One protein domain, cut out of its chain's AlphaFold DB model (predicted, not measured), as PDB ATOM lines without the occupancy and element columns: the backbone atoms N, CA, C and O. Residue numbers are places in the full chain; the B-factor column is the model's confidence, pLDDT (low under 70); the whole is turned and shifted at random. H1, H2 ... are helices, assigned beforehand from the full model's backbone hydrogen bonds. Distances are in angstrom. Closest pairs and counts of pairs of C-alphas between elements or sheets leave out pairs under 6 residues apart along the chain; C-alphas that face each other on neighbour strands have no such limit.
ATOM      1  N   GLN A  77     261.997 208.569 271.834       50.22
ATOM      2  CA  GLN A  77     262.777 209.621 271.179       50.22
ATOM      3  C   GLN A  77     263.815 209.061 270.198       50.22
ATOM      4  O   GLN A  77     263.942 209.608 269.115       50.22
ATOM      5  N   LEU A  78     264.484 207.953 270.542       57.44
ATOM      6  CA  LEU A  78     265.427 207.262 269.664       57.44
ATOM      7  C   LEU A  78     264.704 206.639 268.461       57.44
ATOM      8  O   LEU A  78     265.207 206.729 267.349       57.44
ATOM      9  N   VAL A  79     263.510 206.062 268.657       58.91
ATOM     10  CA  VAL A  79     262.683 205.548 267.544       58.91
ATOM     11  C   VAL A  79     262.298 206.686 266.603       58.91
ATOM     12  O   VAL A  79     262.479 206.557 265.399       58.91
ATOM     13  N   LEU A  80     261.819 207.810 267.143       63.00
ATOM     14  CA  LEU A  80     261.402 208.954 266.333       63.00
ATOM     15  C   LEU A  80     262.578 209.569 265.565       63.00
ATOM     16  O   LEU A  80     262.437 209.812 264.374       63.00
ATOM     17  N   THR A  81     263.743 209.753 266.198       62.41
ATOM     18  CA  THR A  81     264.948 210.238 265.502       62.41
ATOM     19  C   THR A  81     265.449 209.236 264.470       62.41
ATOM     20  O   THR A  81     265.902 209.638 263.411       62.41
ATOM     21  N   THR A  82     265.337 207.933 264.736       64.81
ATOM     22  CA  THR A  82     265.762 206.900 263.782       64.81
ATOM     23  C   THR A  82     264.841 206.873 262.562       64.81
ATOM     24  O   THR A  82     265.325 206.875 261.438       64.81
ATOM     25  N   VAL A  83     263.520 206.913 262.766       66.44
ATOM     26  CA  VAL A  83     262.530 206.999 261.677       66.44
ATOM     27  C   VAL A  83     262.706 208.295 260.887       66.44
ATOM     28  O   VAL A  83     262.676 208.263 259.663       66.44
ATOM     29  N   TRP A  84     262.943 209.418 261.563       71.12
ATOM     30  CA  TRP A  84     263.185 210.706 260.915       71.12
ATOM     31  C   TRP A  84     264.477 210.712 260.084       71.12
ATOM     32  O   TRP A  84     264.465 211.152 258.939       71.12
ATOM     33  N   ASN A  85     265.558 210.121 260.601       67.44
ATOM     34  CA  ASN A  85     266.804 209.940 259.855       67.44
ATOM     35  C   ASN A  85     266.624 209.012 258.646       67.44
ATOM     36  O   ASN A  85     267.218 209.266 257.604       67.44
ATOM     37  N   TYR A  86     265.794 207.966 258.757       67.25
ATOM     38  CA  TYR A  86     265.438 207.140 257.602       67.25
ATOM     39  C   TYR A  86     264.697 207.958 256.552       67.25
ATOM     40  O   TYR A  86     265.098 207.911 255.398       67.25
ATOM     41  N   VAL A  87     263.690 208.748 256.948       67.75
ATOM     42  CA  VAL A  87     262.935 209.621 256.033       67.75
ATOM     43  C   VAL A  87     263.867 210.592 255.308       67.75
ATOM     44  O   VAL A  87     263.837 210.630 254.079       67.75
ATOM     45  N   LEU A  88     264.739 211.300 256.037       63.34
ATOM     46  CA  LEU A  88     265.737 212.208 255.456       63.34
ATOM     47  C   LEU A  88     266.717 211.475 254.530       63.34
ATOM     48  O   LEU A  88     267.003 211.968 253.445       63.34
ATOM     49  N   GLY A  89     267.185 210.286 254.918       67.19
ATOM     50  CA  GLY A  89     268.075 209.463 254.098       67.19
ATOM     51  C   GLY A  89     267.425 209.001 252.792       67.19
ATOM     52  O   GLY A  89     268.039 209.112 251.735       67.19
ATOM     53  N   THR A  90     266.169 208.543 252.832       66.31
ATOM     54  CA  THR A  90     265.415 208.210 251.610       66.31
ATOM     55  C   THR A  90     265.147 209.432 250.748       66.31
ATOM     56  O   THR A  90     265.272 209.332 249.534       66.31
ATOM     57  N   ALA A  91     264.805 210.577 251.340       67.31
ATOM     58  CA  ALA A  91     264.554 211.797 250.581       67.31
ATOM     59  C   ALA A  91     265.835 212.305 249.893       67.31
ATOM     60  O   ALA A  91     265.787 212.623 248.711       67.31
ATOM     61  N   ALA A  92     266.985 212.262 250.577       67.19
ATOM     62  CA  ALA A  92     268.290 212.581 249.994       67.19
ATOM     63  C   ALA A  92     268.675 211.621 248.858       67.19
ATOM     64  O   ALA A  92     269.204 212.042 247.836       67.19
ATOM     65  N   LEU A  93     268.405 210.320 249.026       65.62
ATOM     66  CA  LEU A  93     268.681 209.314 248.000       65.62
ATOM     67  C   LEU A  93     267.809 209.528 246.757       65.62
ATOM     68  O   LEU A  93     268.308 209.431 245.641       65.62
ATOM     69  N   VAL A  94     266.521 209.822 246.946       70.19
ATOM     70  CA  VAL A  94     265.589 210.112 245.849       70.19
ATOM     71  C   VAL A  94     265.997 211.387 245.112       70.19
ATOM     72  O   VAL A  94     266.022 211.377 243.885       70.19
ATOM     73  N   ASP A  95     266.375 212.439 245.841       68.75
ATOM     74  CA  ASP A  95     266.871 213.696 245.269       68.75
ATOM     75  C   ASP A  95     268.167 213.483 244.468       68.75
ATOM     76  O   ASP A  95     268.267 213.897 243.317       68.75
ATOM     77  N   PHE A  96     269.124 212.727 245.015       71.12
ATOM     78  CA  PHE A  96     270.363 212.374 244.318       71.12
ATOM     79  C   PHE A  96     270.111 211.570 243.034       71.12
ATOM     80  O   PHE A  96     270.697 211.866 241.994       71.12
ATOM     81  N   VAL A  97     269.240 210.555 243.086       68.94
ATOM     82  CA  VAL A  97     268.902 209.735 241.908       68.94
ATOM     83  C   VAL A  97     268.206 210.581 240.846       68.94
ATOM     84  O   VAL A  97     268.519 210.445 239.665       68.94
ATOM     85  N   ALA A  98     267.307 211.476 241.254       68.94
ATOM     86  CA  ALA A  98     266.627 212.397 240.354       68.94
ATOM     87  C   ALA A  98     267.607 213.388 239.697       68.94
ATOM     88  O   ALA A  98     267.575 213.541 238.476       68.94
ATOM     89  N   ALA A  99     268.531 213.974 240.466       68.19
ATOM     90  CA  ALA A  99     269.580 214.860 239.957       68.19
ATOM     91  C   ALA A  99     270.497 214.145 238.953       68.19
ATOM     92  O   ALA A  99     270.763 214.654 237.866       68.19
ATOM     93  N   TRP A 100     270.950 212.937 239.302       76.81
ATOM     94  CA  TRP A 100     271.821 212.127 238.455       76.81
ATOM     95  C   TRP A 100     271.137 211.719 237.144       76.81
ATOM     96  O   TRP A 100     271.755 211.772 236.081       76.81
ATOM     97  N   MET A 101     269.855 211.342 237.199       70.94
ATOM     98  CA  MET A 101     269.073 211.021 236.001       70.94
ATOM     99  C   MET A 101     268.863 212.243 235.110       70.94
ATOM    100  O   MET A 101     269.000 212.120 233.895       70.94
ATOM    101  N   HIS A 102     268.571 213.404 235.704       73.31
ATOM    102  CA  HIS A 102     268.440 214.652 234.964       73.31
ATOM    103  C   HIS A 102     269.745 214.996 234.239       73.31
ATOM    104  O   HIS A 102     269.731 215.149 233.024       73.31
ATOM    105  N   GLN A 103     270.879 214.994 234.948       74.75
ATOM    106  CA  GLN A 103     272.188 215.276 234.357       74.75
ATOM    107  C   GLN A 103     272.528 214.314 233.211       74.75
ATOM    108  O   GLN A 103     272.946 214.746 232.144       74.75
ATOM    109  N   ARG A 104     272.257 213.015 233.382       75.00
ATOM    110  CA  ARG A 104     272.498 212.016 232.333       75.00
ATOM    111  C   ARG A 104     271.620 212.219 231.092       75.00
ATOM    112  O   ARG A 104     272.046 211.872 229.995       75.00
ATOM    113  N   GLN A 105     270.396 212.729 231.245       74.31
ATOM    114  CA  GLN A 105     269.560 213.103 230.100       74.31
ATOM    115  C   GLN A 105     270.125 214.327 229.377       74.31
ATOM    116  O   GLN A 105     270.175 214.322 228.148       74.31
ATOM    117  N   THR A 106     270.585 215.332 230.123       74.88
ATOM    118  CA  THR A 106     271.206 216.536 229.559       74.88
ATOM    119  C   THR A 106     272.472 216.191 228.773       74.88
ATOM    120  O   THR A 106     272.570 216.554 227.606       74.88
ATOM    121  N   ASP A 107     273.366 215.376 229.347       80.19
ATOM    122  CA  ASP A 107     274.608 214.939 228.691       80.19
ATOM    123  C   ASP A 107     274.333 214.184 227.375       80.19
ATOM    124  O   ASP A 107     275.089 214.281 226.412       80.19
ATOM    125  N   ARG A 108     273.242 213.412 227.298       74.50
ATOM    126  CA  ARG A 108     272.863 212.684 226.074       74.50
ATOM    127  C   ARG A 108     272.307 213.592 224.986       74.50
ATOM    128  O   ARG A 108     272.645 213.406 223.818       74.50
ATOM    129  N   LEU A 109     271.483 214.566 225.376       78.44
ATOM    130  CA  LEU A 109     270.953 215.582 224.467       78.44
ATOM    131  C   LEU A 109     272.084 216.424 223.867       78.44
ATOM    132  O   LEU A 109     272.075 216.687 222.668       78.44
ATOM    133  N   GLU A 110     273.077 216.797 224.677       82.94
ATOM    134  CA  GLU A 110     274.253 217.545 224.214       82.94
ATOM    135  C   GLU A 110     275.139 216.725 223.264       82.94
ATOM    136  O   GLU A 110     275.687 217.271 222.309       82.94
ATOM    137  N   ASN A 111     275.223 215.407 223.465       90.25
ATOM    138  CA  ASN A 111     275.981 214.503 222.594       90.25
ATOM    139  C   ASN A 111     275.237 214.095 221.306       90.25
ATOM    140  O   ASN A 111     275.781 213.333 220.507       90.25
ATOM    141  N   GLY A 112     274.012 214.586 221.084       82.44
ATOM    142  CA  GLY A 112     273.226 214.275 219.887       82.44
ATOM    143  C   GLY A 112     272.775 212.813 219.793       82.44
ATOM    144  O   GLY A 112     272.443 212.353 218.701       82.44
ATOM    145  N   GLU A 123     261.291 203.467 231.958       60.97
ATOM    146  CA  GLU A 123     261.512 204.779 231.351       60.97
ATOM    147  C   GLU A 123     260.436 205.781 231.769       60.97
ATOM    148  O   GLU A 123     260.774 206.911 232.113       60.97
ATOM    149  N   GLU A 124     259.174 205.348 231.882       72.94
ATOM    150  CA  GLU A 124     258.083 206.167 232.434       72.94
ATOM    151  C   GLU A 124     258.383 206.597 233.878       72.94
ATOM    152  O   GLU A 124     258.194 207.759 234.245       72.94
ATOM    153  N   PHE A 125     258.945 205.693 234.690       73.44
ATOM    154  CA  PHE A 125     259.388 206.021 236.043       73.44
ATOM    155  C   PHE A 125     260.531 207.044 236.036       73.44
ATOM    156  O   PHE A 125     260.459 208.025 236.774       73.44
ATOM    157  N   THR A 126     261.550 206.873 235.182       68.50
ATOM    158  CA  THR A 126     262.668 207.833 235.089       68.50
ATOM    159  C   THR A 126     262.243 209.203 234.564       68.50
ATOM    160  O   THR A 126     262.681 210.217 235.102       68.50
ATOM    161  N   ALA A 127     261.338 209.252 233.584       71.12
ATOM    162  CA  ALA A 127     260.788 210.491 233.048       71.12
ATOM    163  C   ALA A 127     259.935 211.215 234.096       71.12
ATOM    164  O   ALA A 127     260.060 212.426 234.268       71.12
ATOM    165  N   THR A 128     259.134 210.472 234.865       74.00
ATOM    166  CA  THR A 128     258.356 211.030 235.979       74.00
ATOM    167  C   THR A 128     259.271 211.560 237.084       74.00
ATOM    168  O   THR A 128     259.006 212.628 237.634       74.00
ATOM    169  N   LEU A 129     260.360 210.854 237.406       70.38
ATOM    170  CA  LEU A 129     261.326 211.300 238.413       70.38
ATOM    171  C   LEU A 129     262.066 212.567 237.970       70.38
ATOM    172  O   LEU A 129     262.197 213.498 238.761       70.38
ATOM    173  N   ALA A 130     262.494 212.622 236.707       69.88
ATOM    174  CA  ALA A 130     263.154 213.784 236.120       69.88
ATOM    175  C   ALA A 130     262.209 214.996 236.051       69.88
ATOM    176  O   ALA A 130     262.587 216.092 236.460       69.88
ATOM    177  N   ALA A 131     260.952 214.791 235.637       72.75
ATOM    178  CA  ALA A 131     259.936 215.845 235.586       72.75
ATOM    179  C   ALA A 131     259.597 216.421 236.972       72.75
ATOM    180  O   ALA A 131     259.217 217.584 237.085       72.75
ATOM    181  N   ASN A 132     259.755 215.624 238.032       75.31
ATOM    182  CA  ASN A 132     259.460 216.022 239.408       75.31
ATOM    183  C   ASN A 132     260.708 216.338 240.245       75.31
ATOM    184  O   ASN A 132     260.576 216.564 241.449       75.31
ATOM    185  N   PHE A 133     261.904 216.378 239.648       74.12
ATOM    186  CA  PHE A 133     263.157 216.580 240.381       74.12
ATOM    187  C   PHE A 133     263.148 217.870 241.215       74.12
ATOM    188  O   PHE A 133     263.476 217.841 242.398       74.12
ATOM    189  N   SER A 134     262.677 218.984 240.647       70.88
ATOM    190  CA  SER A 134     262.569 220.267 241.358       70.88
ATOM    191  C   SER A 134     261.639 220.192 242.576       70.88
ATOM    192  O   SER A 134     261.964 220.715 243.643       70.88
ATOM    193  N   ASN A 135     260.508 219.493 242.447       74.06
ATOM    194  CA  ASN A 135     259.543 219.294 243.527       74.06
ATOM    195  C   ASN A 135     260.112 218.389 244.628       74.06
ATOM    196  O   ASN A 135     259.939 218.673 245.814       74.06
ATOM    197  N   LEU A 136     260.818 217.319 244.252       72.38
ATOM    198  CA  LEU A 136     261.471 216.407 245.192       72.38
ATOM    199  C   LEU A 136     262.602 217.105 245.956       72.38
ATOM    200  O   LEU A 136     262.641 217.010 247.186       72.38
ATOM    201  N   GLY A 137     263.434 217.887 245.266       74.88
ATOM    202  CA  GLY A 137     264.481 218.700 245.883       74.88
ATOM    203  C   GLY A 137     263.923 219.780 246.810       74.88
ATOM    204  O   GLY A 137     264.478 220.023 247.884       74.88
ATOM    205  N   LEU A 138     262.772 220.378 246.477       75.69
ATOM    206  CA  LEU A 138     262.074 221.325 247.351       75.69
ATOM    207  C   LEU A 138     261.519 220.646 248.609       75.69
ATOM    208  O   LEU A 138     261.724 221.148 249.715       75.69
ATOM    209  N   ILE A 139     260.854 219.497 248.468       75.81
ATOM    210  CA  ILE A 139     260.341 218.719 249.607       75.81
ATOM    211  C   ILE A 139     261.494 218.299 250.520       75.81
ATOM    212  O   ILE A 139     261.406 218.471 251.738       75.81
ATOM    213  N   PHE A 140     262.588 217.795 249.949       76.25
ATOM    214  CA  PHE A 140     263.785 217.431 250.699       76.25
ATOM    215  C   PHE A 140     264.366 218.633 251.448       76.25
ATOM    216  O   PHE A 140     264.600 218.562 252.656       76.25
ATOM    217  N   SER A 141     264.506 219.764 250.762       76.94
ATOM    218  CA  SER A 141     265.029 220.991 251.352       76.94
ATOM    219  C   SER A 141     264.137 221.534 252.474       76.94
ATOM    220  O   SER A 141     264.643 221.995 253.496       76.94
ATOM    221  N   LEU A 142     262.810 221.425 252.343       76.56
ATOM    222  CA  LEU A 142     261.856 221.793 253.395       76.56
ATOM    223  C   LEU A 142     261.952 220.864 254.609       76.56
ATOM    224  O   LEU A 142     261.924 221.334 255.748       76.56
ATOM    225  N   LEU A 143     262.088 219.553 254.390       77.50
ATOM    226  CA  LEU A 143     262.282 218.583 255.471       77.50
ATOM    227  C   LEU A 143     263.595 218.840 256.219       77.50
ATOM    228  O   LEU A 143     263.606 218.824 257.451       77.50
ATOM    229  N   TRP A 144     264.675 219.148 255.497       80.75
ATOM    230  CA  TRP A 144     265.969 219.502 256.082       80.75
ATOM    231  C   TRP A 144     265.931 220.849 256.813       80.75
ATOM    232  O   TRP A 144     266.512 221.005 257.891       80.75
ATOM    233  N   PHE A 145     265.184 221.822 256.286       81.50
ATOM    234  CA  PHE A 145     264.937 223.089 256.964       81.50
ATOM    235  C   PHE A 145     264.233 222.845 258.300       81.50
ATOM    236  O   PHE A 145     264.711 223.301 259.332       81.50
ATOM    237  N   VAL A 146     263.161 222.046 258.333       81.50
ATOM    238  CA  VAL A 146     262.480 221.682 259.589       81.50
ATOM    239  C   VAL A 146     263.423 220.949 260.553       81.50
ATOM    240  O   VAL A 146     263.435 221.270 261.746       81.50
ATOM    241  N   ASP A 147     264.245 220.019 260.056       83.00
ATOM    242  CA  ASP A 147     265.246 219.323 260.873       83.00
ATOM    243  C   ASP A 147     266.248 220.291 261.518       83.00
ATOM    244  O   ASP A 147     266.546 220.179 262.709       83.00
ATOM    245  N   SER A 148     266.667 221.323 260.784       81.00
ATOM    246  CA  SER A 148     267.580 222.363 261.272       81.00
ATOM    247  C   SER A 148     267.039 223.046 262.536       81.00
ATOM    248  O   SER A 148     267.772 223.238 263.513       81.00
ATOM    249  N   PHE A 149     265.732 223.341 262.581       83.19
ATOM    250  CA  PHE A 149     265.077 223.916 263.765       83.19
ATOM    251  C   PHE A 149     264.937 222.913 264.910       83.19
ATOM    252  O   PHE A 149     265.097 223.282 266.079       83.19
ATOM    253  N   VAL A 150     264.644 221.646 264.606       83.62
ATOM    254  CA  VAL A 150     264.550 220.583 265.620       83.62
ATOM    255  C   VAL A 150     265.913 220.365 266.281       83.62
ATOM    256  O   VAL A 150     266.009 220.342 267.513       83.62
ATOM    257  N   THR A 151     266.972 220.288 265.481       83.25
ATOM    258  CA  THR A 151     268.356 220.129 265.926       83.25
ATOM    259  C   THR A 151     268.823 221.337 266.741       83.25
ATOM    260  O   THR A 151     269.341 221.165 267.848       83.25
ATOM    261  N   ALA A 152     268.538 222.563 266.291       83.56
ATOM    262  CA  ALA A 152     268.836 223.772 267.059       83.56
ATOM    263  C   ALA A 152     268.094 223.818 268.400       83.56
ATOM    264  O   ALA A 152     268.692 224.129 269.435       83.56
ATOM    265  N   ARG A 153     266.811 223.439 268.430       86.94
ATOM    266  CA  ARG A 153     266.026 223.356 269.671       86.94
ATOM    267  C   ARG A 153     266.607 222.334 270.647       86.94
ATOM    268  O   ARG A 153     266.641 222.591 271.850       86.94
ATOM    269  N   ASN A 154     267.064 221.188 270.153       82.94
ATOM    270  CA  ASN A 154     267.718 220.184 270.987       82.94
ATOM    271  C   ASN A 154     269.044 220.706 271.553       82.94
ATOM    272  O   ASN A 154     269.303 220.523 272.744       82.94
ATOM    273  N   SER A 155     269.835 221.427 270.750       83.56
ATOM    274  CA  SER A 155     271.050 222.097 271.226       83.56
ATOM    275  C   SER A 155     270.739 223.124 272.319       83.56
ATOM    276  O   SER A 155     271.373 223.101 273.368       83.56
ATOM    277  N   TRP A 156     269.706 223.955 272.137       89.81
ATOM    278  CA  TRP A 156     269.246 224.919 273.145       89.81
ATOM    279  C   TRP A 156     268.895 224.254 274.479       89.81
ATOM    280  O   TRP A 156     269.336 224.702 275.538       89.81
ATOM    281  N   LEU A 157     268.126 223.160 274.432       83.81
ATOM    282  CA  LEU A 157     267.741 222.400 275.625       83.81
ATOM    283  C   LEU A 157     268.953 221.790 276.333       83.81
ATOM    284  O   LEU A 157     268.983 221.743 277.561       83.81
ATOM    285  N   ASN A 158     269.939 221.309 275.577       82.81
ATOM    286  CA  ASN A 158     271.157 220.742 276.146       82.81
ATOM    287  C   ASN A 158     272.024 221.829 276.793       82.81
ATOM    288  O   ASN A 158     272.445 221.649 277.933       82.81
ATOM    289  N   SER A 159     272.182 222.987 276.148       83.69
ATOM    290  CA  SER A 159     272.884 224.132 276.734       83.69
ATOM    291  C   SER A 159     272.189 224.656 277.993       83.69
ATOM    292  O   SER A 159     272.863 224.976 278.968       83.69
ATOM    293  N   GLN A 160     270.849 224.685 278.042       82.88
ATOM    294  CA  GLN A 160     270.135 225.025 279.282       82.88
ATOM    295  C   GLN A 160     270.464 224.058 280.418       82.88
ATOM    296  O   GLN A 160     270.758 224.501 281.527       82.88
ATOM    297  N   LYS A 161     270.466 222.751 280.140       82.81
ATOM    298  CA  LYS A 161     270.818 221.734 281.140       82.81
ATOM    299  C   LYS A 161     272.259 221.872 281.618       82.81
ATOM    300  O   LYS A 161     272.516 221.668 282.800       82.81
ATOM    301  N   GLU A 162     273.193 222.208 280.731       81.25
ATOM    302  CA  GLU A 162     274.595 222.430 281.102       81.25
ATOM    303  C   GLU A 162     274.777 223.678 281.963       81.25
ATOM    304  O   GLU A 162     275.440 223.600 282.993       81.25
ATOM    305  N   ILE A 163     274.142 224.801 281.618       81.81
ATOM    306  CA  ILE A 163     274.196 226.029 282.430       81.81
ATOM    307  C   ILE A 163     273.566 225.803 283.796       81.81
ATOM    308  O   ILE A 163     274.111 226.238 284.810       81.81
ATOM    309  N   GLU A 164     272.415 225.128 283.837       79.50
ATOM    310  CA  GLU A 164     271.804 224.735 285.099       79.50
ATOM    311  C   GLU A 164     272.794 223.893 285.898       79.50
ATOM    312  O   GLU A 164     273.133 224.291 287.008       79.50
ATOM    313  N   LYS A 165     273.355 222.826 285.313       80.50
ATOM    314  CA  LYS A 165     274.363 221.969 285.951       80.50
ATOM    315  C   LYS A 165     275.569 222.758 286.487       80.50
ATOM    316  O   LYS A 165     275.997 222.475 287.599       80.50
ATOM    317  N   ARG A 166     276.091 223.753 285.766       76.12
ATOM    318  CA  ARG A 166     277.212 224.589 286.243       76.12
ATOM    319  C   ARG A 166     276.816 225.486 287.416       76.12
ATOM    320  O   ARG A 166     277.492 225.485 288.440       76.12
ATOM    321  N   ARG A 167     275.665 226.171 287.326       74.62
ATOM    322  CA  ARG A 167     275.111 226.973 288.438       74.62
ATOM    323  C   ARG A 167     274.873 226.132 289.687       74.62
ATOM    324  O   ARG A 167     275.054 226.614 290.799       74.62
ATOM    325  N   VAL A 168     274.448 224.886 289.492       67.94
ATOM    326  CA  VAL A 168     274.240 223.903 290.558       67.94
ATOM    327  C   VAL A 168     275.543 223.526 291.248       67.94
ATOM    328  O   VAL A 168     275.571 223.427 292.471       67.94
ATOM    329  N   LEU A 169     276.603 223.301 290.474       70.94
ATOM    330  CA  LEU A 169     277.895 222.849 290.986       70.94
ATOM    331  C   LEU A 169     278.704 223.966 291.656       70.94
ATOM    332  O   LEU A 169     279.771 223.692 292.197       70.94
ATOM    333  N   GLY A 170     278.210 225.210 291.650       78.19
ATOM    334  CA  GLY A 170     278.936 226.348 292.212       78.19
ATOM    335  C   GLY A 170     280.244 226.636 291.472       78.19
ATOM    336  O   GLY A 170     281.105 227.327 292.014       78.19
ATOM    337  N   GLU A 171     280.395 226.111 290.249       81.62
ATOM    338  CA  GLU A 171     281.481 226.485 289.355       81.62
ATOM    339  C   GLU A 171     281.334 227.988 289.114       81.62
ATOM    340  O   GLU A 171     280.379 228.436 288.473       81.62
ATOM    341  N   LYS A 172     282.234 228.771 289.729       71.88
ATOM    342  CA  LYS A 172     282.338 230.211 289.481       71.88
ATOM    343  C   LYS A 172     282.380 230.387 287.973       71.88
ATOM    344  O   LYS A 172     283.136 229.662 287.327       71.88
ATOM    345  N   GLU A 173     281.549 231.293 287.453       66.38
ATOM    346  CA  GLU A 173     281.492 231.640 286.032       66.38
ATOM    347  C   GLU A 173     282.933 231.764 285.529       66.38
ATOM    348  O   GLU A 173     283.647 232.701 285.893       66.38
ATOM    349  N   LEU A 174     283.405 230.739 284.804       55.41
ATOM    350  CA  LEU A 174     284.692 230.802 284.129       55.41
ATOM    351  C   LEU A 174     284.567 232.033 283.245       55.41
ATOM    352  O   LEU A 174     283.614 232.118 282.472       55.41
ATOM    353  N   GLY A 175     285.452 233.011 283.466       61.38
ATOM    354  CA  GLY A 175     285.386 234.319 282.819       61.38
ATOM    355  C   GLY A 175     285.072 234.186 281.329       61.38
ATOM    356  O   GLY A 175     285.420 233.161 280.739       61.38
ATOM    357  N   PRO A 176     284.397 235.193 280.741       58.53
ATOM    358  CA  PRO A 176     283.696 235.097 279.463       58.53
ATOM    359  C   PRO A 176     284.497 234.250 278.487       58.53
ATOM    360  O   PRO A 176     285.564 234.670 278.037       58.53
ATOM    361  N   SER A 177     284.029 233.020 278.234       54.88
ATOM    362  CA  SER A 177     284.746 232.121 277.335       54.88
ATOM    363  C   SER A 177     284.980 232.884 276.034       54.88
ATOM    364  O   SER A 177     284.042 233.491 275.511       54.88
ATOM    365  N   TRP A 178     286.212 232.887 275.526       49.78
ATOM    366  CA  TRP A 178     286.624 233.682 274.361       49.78
ATOM    367  C   TRP A 178     285.767 233.429 273.096       49.78
ATOM    368  O   TRP A 178     285.804 234.204 272.149       49.78
ATOM    369  N   LEU A 179     284.927 232.384 273.109       52.81
ATOM    370  CA  LEU A 179     283.986 232.002 272.053       52.81
ATOM    371  C   LEU A 179     282.494 232.277 272.358       52.81
ATOM    372  O   LEU A 179     281.652 231.769 271.626       52.81
ATOM    373  N   GLY A 180     282.130 233.012 273.418       55.44
ATOM    374  CA  GLY A 180     280.748 233.487 273.652       55.44
ATOM    375  C   GLY A 180     279.689 232.427 274.019       55.44
ATOM    376  O   GLY A 180     278.597 232.781 274.445       55.44
ATOM    377  N   LEU A 181     280.039 231.138 273.978       53.06
ATOM    378  CA  LEU A 181     279.189 229.930 274.017       53.06
ATOM    379  C   LEU A 181     278.170 229.751 275.167       53.06
ATOM    380  O   LEU A 181     277.517 228.710 275.242       53.06
ATOM    381  N   GLU A 182     277.998 230.703 276.076       60.50
ATOM    382  CA  GLU A 182     277.261 230.481 277.322       60.50
ATOM    383  C   GLU A 182     275.768 230.780 277.251       60.50
ATOM    384  O   GLU A 182     275.021 230.390 278.148       60.50
ATOM    385  N   LYS A 183     275.272 231.437 276.201       82.44
ATOM    386  CA  LYS A 183     273.833 231.701 276.103       82.44
ATOM    387  C   LYS A 183     273.149 230.567 275.335       82.44
ATOM    388  O   LYS A 183     273.508 230.305 274.191       82.44
ATOM    389  N   PRO A 184     272.089 229.932 275.877       85.06
ATOM    390  CA  PRO A 184     271.319 228.919 275.152       85.06
ATOM    391  C   PRO A 184     270.827 229.438 273.803       85.06
ATOM    392  O   PRO A 184     270.803 228.709 272.816       85.06
ATOM    393  N   THR A 185     270.458 230.722 273.761       80.62
ATOM    394  CA  THR A 185     270.058 231.428 272.542       80.62
ATOM    395  C   THR A 185     271.163 231.444 271.495       80.62
ATOM    396  O   THR A 185     270.866 231.317 270.318       80.62
ATOM    397  N   GLU A 186     272.424 231.544 271.901       82.19
ATOM    398  CA  GLU A 186     273.568 231.517 270.993       82.19
ATOM    399  C   GLU A 186     273.831 230.109 270.463       82.19
ATOM    400  O   GLU A 186     273.981 229.939 269.258       82.19
ATOM    401  N   ALA A 187     273.772 229.082 271.314       80.12
ATOM    402  CA  ALA A 187     273.863 227.691 270.865       80.12
ATOM    403  C   ALA A 187     272.741 227.335 269.870       80.12
ATOM    404  O   ALA A 187     272.988 226.664 268.867       80.12
ATOM    405  N   TYR A 188     271.522 227.829 270.112       86.69
ATOM    406  CA  TYR A 188     270.399 227.715 269.180       86.69
ATOM    407  C   TYR A 188     270.693 228.418 267.855       86.69
ATOM    408  O   TYR A 188     270.640 227.779 266.809       86.69
ATOM    409  N   LEU A 189     271.026 229.713 267.902       81.50
ATOM    410  CA  LEU A 189     271.265 230.534 266.715       81.50
ATOM    411  C   LEU A 189     272.438 230.009 265.894       81.50
ATOM    412  O   LEU A 189     272.306 229.895 264.686       81.50
ATOM    413  N   ARG A 190     273.542 229.611 266.531       82.31
ATOM    414  CA  ARG A 190     274.700 229.003 265.869       82.31
ATOM    415  C   ARG A 190     274.330 227.690 265.194       82.31
ATOM    416  O   ARG A 190     274.715 227.468 264.053       82.31
ATOM    417  N   THR A 191     273.585 226.825 265.882       84.50
ATOM    418  CA  THR A 191     273.165 225.539 265.309       84.50
ATOM    419  C   THR A 191     272.226 225.752 264.131       84.50
ATOM    420  O   THR A 191     272.411 225.114 263.104       84.50
ATOM    421  N   ILE A 192     271.268 226.678 264.239       86.00
ATOM    422  CA  ILE A 192     270.390 227.032 263.121       86.00
ATOM    423  C   ILE A 192     271.175 227.660 261.982       86.00
ATOM    424  O   ILE A 192     270.946 227.290 260.847       86.00
ATOM    425  N   LEU A 193     272.119 228.559 262.263       81.50
ATOM    426  CA  LEU A 193     272.918 229.226 261.241       81.50
ATOM    427  C   LEU A 193     273.729 228.196 260.455       81.50
ATOM    428  O   LEU A 193     273.664 228.190 259.235       81.50
ATOM    429  N   ILE A 194     274.428 227.294 261.154       79.06
ATOM    430  CA  ILE A 194     275.212 226.214 260.540       79.06
ATOM    431  C   ILE A 194     274.306 225.262 259.753       79.06
ATOM    432  O   ILE A 194     274.634 224.910 258.630       79.06
ATOM    433  N   GLN A 195     273.177 224.839 260.325       84.44
ATOM    434  CA  GLN A 195     272.284 223.876 259.675       84.44
ATOM    435  C   GLN A 195     271.548 224.473 258.476       84.44
ATOM    436  O   GLN A 195     271.418 223.813 257.452       84.44
ATOM    437  N   VAL A 196     271.137 225.740 258.574       79.19
ATOM    438  CA  VAL A 196     270.587 226.485 257.445       79.19
ATOM    439  C   VAL A 196     271.662 226.620 256.375       79.19
ATOM    440  O   VAL A 196     271.377 226.215 255.264       79.19
ATOM    441  N   LEU A 197     272.895 227.047 256.708       75.75
ATOM    442  CA  LEU A 197     274.052 227.109 255.785       75.75
ATOM    443  C   LEU A 197     274.353 225.788 255.065       75.75
ATOM    444  O   LEU A 197     274.875 225.810 253.955       75.75
ATOM    445  N   LEU A 198     274.042 224.655 255.694       78.38
ATOM    446  CA  LEU A 198     274.213 223.313 255.133       78.38
ATOM    447  C   LEU A 198     273.023 222.847 254.280       78.38
ATOM    448  O   LEU A 198     273.043 221.714 253.797       78.38
ATOM    449  N   LEU A 199     271.989 223.672 254.096       78.31
ATOM    450  CA  LEU A 199     270.885 223.338 253.204       78.31
ATOM    451  C   LEU A 199     271.387 223.193 251.762       78.31
ATOM    452  O   LEU A 199     272.312 223.901 251.353       78.31
ATOM    453  N   PRO A 200     270.766 222.303 250.967       76.19
ATOM    454  CA  PRO A 200     271.102 222.158 249.558       76.19
ATOM    455  C   PRO A 200     271.043 223.506 248.834       76.19
ATOM    456  O   PRO A 200     270.132 224.301 249.066       76.19
ATOM    457  N   VAL A 201     271.972 223.747 247.905       68.44
ATOM    458  CA  VAL A 201     272.019 224.988 247.103       68.44
ATOM    459  C   VAL A 201     270.673 225.259 246.414       68.44
ATOM    460  O   VAL A 201     270.232 226.405 246.356       68.44
ATOM    461  N   GLY A 202     269.957 224.206 246.000       67.75
ATOM    462  CA  GLY A 202     268.607 224.303 245.437       67.75
ATOM    463  C   GLY A 202     267.582 224.981 246.358       67.75
ATOM    464  O   GLY A 202     266.726 225.719 245.870       67.75
ATOM    465  N   PHE A 203     267.695 224.831 247.684       72.31
ATOM    466  CA  PHE A 203     266.847 225.547 248.643       72.31
ATOM    467  C   PHE A 203     267.055 227.053 248.554       72.31
ATOM    468  O   PHE A 203     266.094 227.812 248.526       72.31
ATOM    469  N   TYR A 204     268.314 227.483 248.491       73.31
ATOM    470  CA  TYR A 204     268.671 228.894 248.421       73.31
ATOM    471  C   TYR A 204     268.290 229.518 247.096       73.31
ATOM    472  O   TYR A 204     267.755 230.620 247.092       73.31
ATOM    473  N   VAL A 205     268.497 228.797 245.994       70.44
ATOM    474  CA  VAL A 205     268.044 229.223 244.667       70.44
ATOM    475  C   VAL A 205     266.525 229.385 244.656       70.44
ATOM    476  O   VAL A 205     266.031 230.387 244.151       70.44
ATOM    477  N   THR A 206     265.788 228.468 245.290       69.81
ATOM    478  CA  THR A 206     264.322 228.547 245.358       69.81
ATOM    479  C   THR A 206     263.832 229.637 246.313       69.81
ATOM    480  O   THR A 206     262.888 230.361 246.018       69.81
ATOM    481  N   LEU A 207     264.469 229.804 247.472       74.38
ATOM    482  CA  LEU A 207     264.126 230.866 248.416       74.38
ATOM    483  C   LEU A 207     264.422 232.239 247.808       74.38
ATOM    484  O   LEU A 207     263.629 233.165 247.959       74.38
ATOM    485  N   PHE A 208     265.546 232.358 247.100       71.44
ATOM    486  CA  PHE A 208     265.927 233.553 246.365       71.44
ATOM    487  C   PHE A 208     264.961 233.818 245.213       71.44
ATOM    488  O   PHE A 208     264.494 234.944 245.089       71.44
ATOM    489  N   SER A 209     264.580 232.805 244.429       65.31
ATOM    490  CA  SER A 209     263.605 232.984 243.350       65.31
ATOM    491  C   SER A 209     262.251 233.435 243.893       65.31
ATOM    492  O   SER A 209     261.696 234.408 243.392       65.31
ATOM    493  N   VAL A 210     261.755 232.825 244.975       68.06
ATOM    494  CA  VAL A 210     260.512 233.233 245.652       68.06
ATOM    495  C   VAL A 210     260.627 234.649 246.221       68.06
ATOM    496  O   VAL A 210     259.712 235.449 246.047       68.06
ATOM    497  N   ALA A 211     261.747 234.992 246.864       69.75
ATOM    498  CA  ALA A 211     261.974 236.326 247.418       69.75
ATOM    499  C   ALA A 211     262.054 237.397 246.322       69.75
ATOM    500  O   ALA A 211     261.455 238.460 246.468       69.75
ATOM    501  N   VAL A 212     262.732 237.112 245.209       61.22
ATOM    502  CA  VAL A 212     262.790 237.993 244.036       61.22
ATOM    503  C   VAL A 212     261.403 238.137 243.417       61.22
ATOM    504  O   VAL A 212     260.992 239.267 243.178       61.22
ATOM    505  N   THR A 213     260.636 237.051 243.267       64.31
ATOM    506  CA  THR A 213     259.232 237.100 242.796       64.31
ATOM    507  C   THR A 213     258.393 238.018 243.680       64.31
ATOM    508  O   THR A 213     257.657 238.876 243.203       64.31
ATOM    509  N   TYR A 214     258.527 237.859 244.998       62.81
ATOM    510  CA  TYR A 214     257.733 238.587 245.979       62.81
ATOM    511  C   TYR A 214     258.104 240.073 246.051       62.81
ATOM    512  O   TYR A 214     257.229 240.922 246.196       62.81
ATOM    513  N   VAL A 215     259.396 240.401 245.950       65.12
ATOM    514  CA  VAL A 215     259.898 241.782 246.042       65.12
ATOM    515  C   VAL A 215     259.715 242.545 244.732       65.12
ATOM    516  O   VAL A 215     259.422 243.738 244.763       65.12
ATOM    517  N   THR A 216     259.885 241.886 243.587       58.84
ATOM    518  CA  THR A 216     259.779 242.541 242.273       58.84
ATOM    519  C   THR A 216     258.364 242.519 241.703       58.84
ATOM    520  O   THR A 216     258.086 243.260 240.766       58.84
ATOM    521  N   GLY A 217     257.460 241.708 242.268       54.69
ATOM    522  CA  GLY A 217     256.096 241.545 241.757       54.69
ATOM    523  C   GLY A 217     256.031 240.949 240.343       54.69
ATOM    524  O   GLY A 217     254.970 241.004 239.729       54.69
ATOM    525  N   GLY A 218     257.144 240.413 239.824       48.59
ATOM    526  CA  GLY A 218     257.297 239.915 238.456       48.59
ATOM    527  C   GLY A 218     257.746 238.452 238.383       48.59
ATOM    528  O   GLY A 218     258.214 237.873 239.364       48.59
ATOM    529  N   ASP A 219     257.575 237.858 237.200       49.09
ATOM    530  CA  ASP A 219     257.819 236.442 236.896       49.09
ATOM    531  C   ASP A 219     259.326 236.076 236.891       49.09
ATOM    532  O   ASP A 219     260.160 236.759 236.293       49.09
ATOM    533  N   VAL A 220     259.682 234.956 237.534       46.56
ATOM    534  CA  VAL A 220     261.067 234.466 237.755       46.56
ATOM    535  C   VAL A 220     261.783 234.117 236.450       46.56
ATOM    536  O   VAL A 220     263.014 234.152 236.382       46.56
ATOM    537  N   LYS A 221     261.027 233.783 235.398       47.69
ATOM    538  CA  LYS A 221     261.593 233.335 234.117       47.69
ATOM    539  C   LYS A 221     262.394 234.418 233.392       47.69
ATOM    540  O   LYS A 221     263.373 234.080 232.732       47.69
ATOM    541  N   GLU A 222     262.052 235.696 233.564       45.84
ATOM    542  CA  GLU A 222     262.788 236.815 232.948       45.84
ATOM    543  C   GLU A 222     264.136 237.067 233.663       45.84
ATOM    544  O   GLU A 222     265.119 237.446 233.028       45.84
ATOM    545  N   TYR A 223     264.235 236.750 234.962       44.03
ATOM    546  CA  TYR A 223     265.460 236.926 235.760       44.03
ATOM    547  C   TYR A 223     266.480 235.793 235.579       44.03
ATOM    548  O   TYR A 223     267.685 236.036 235.628       44.03
TER     549      TYR A 223
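This is residues 77 to 112 and 123 to 223 of the 724 residues of the protein "Hypothetical protein" of Amphiprora paludosa (UniProt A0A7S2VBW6). Helices H1 and H3 make a narrow V; H4 folds back along H3, with H5 crosswise to it. The printed part has 137 residues with six named helices: all helix. It is only just loose, close to extended: radius of gyration of the C-alphas 21.2 A, spans 73 by 41 by 25 A.

H1, residues 77 to 110, touches H3, residues 133 to 169, with C-alphas 98 and 133 closest, 5.4 A, and H2, residues 123 to 131. H3 and H4, residues 184 to 197, form a hairpin across a long link, C-alphas 152 and 188 closest, 4.7 A. H5, residues 201 to 216, touches H3, about perpendicular at 78 degrees. H6, residues 220 to 223, only just touches H5, with 3 pairs of C-alphas within 8 A. H1 to H5 have every O i to N i+4 pair within hydrogen-bond range.

C-alpha 77 is at (262.777, 209.621, 271.179), C-alpha 223 at (265.460, 236.926, 235.760).

Residues 113 to 122 are unprinted, a gap of 18.9 A; 52 residues are under pLDDT 70.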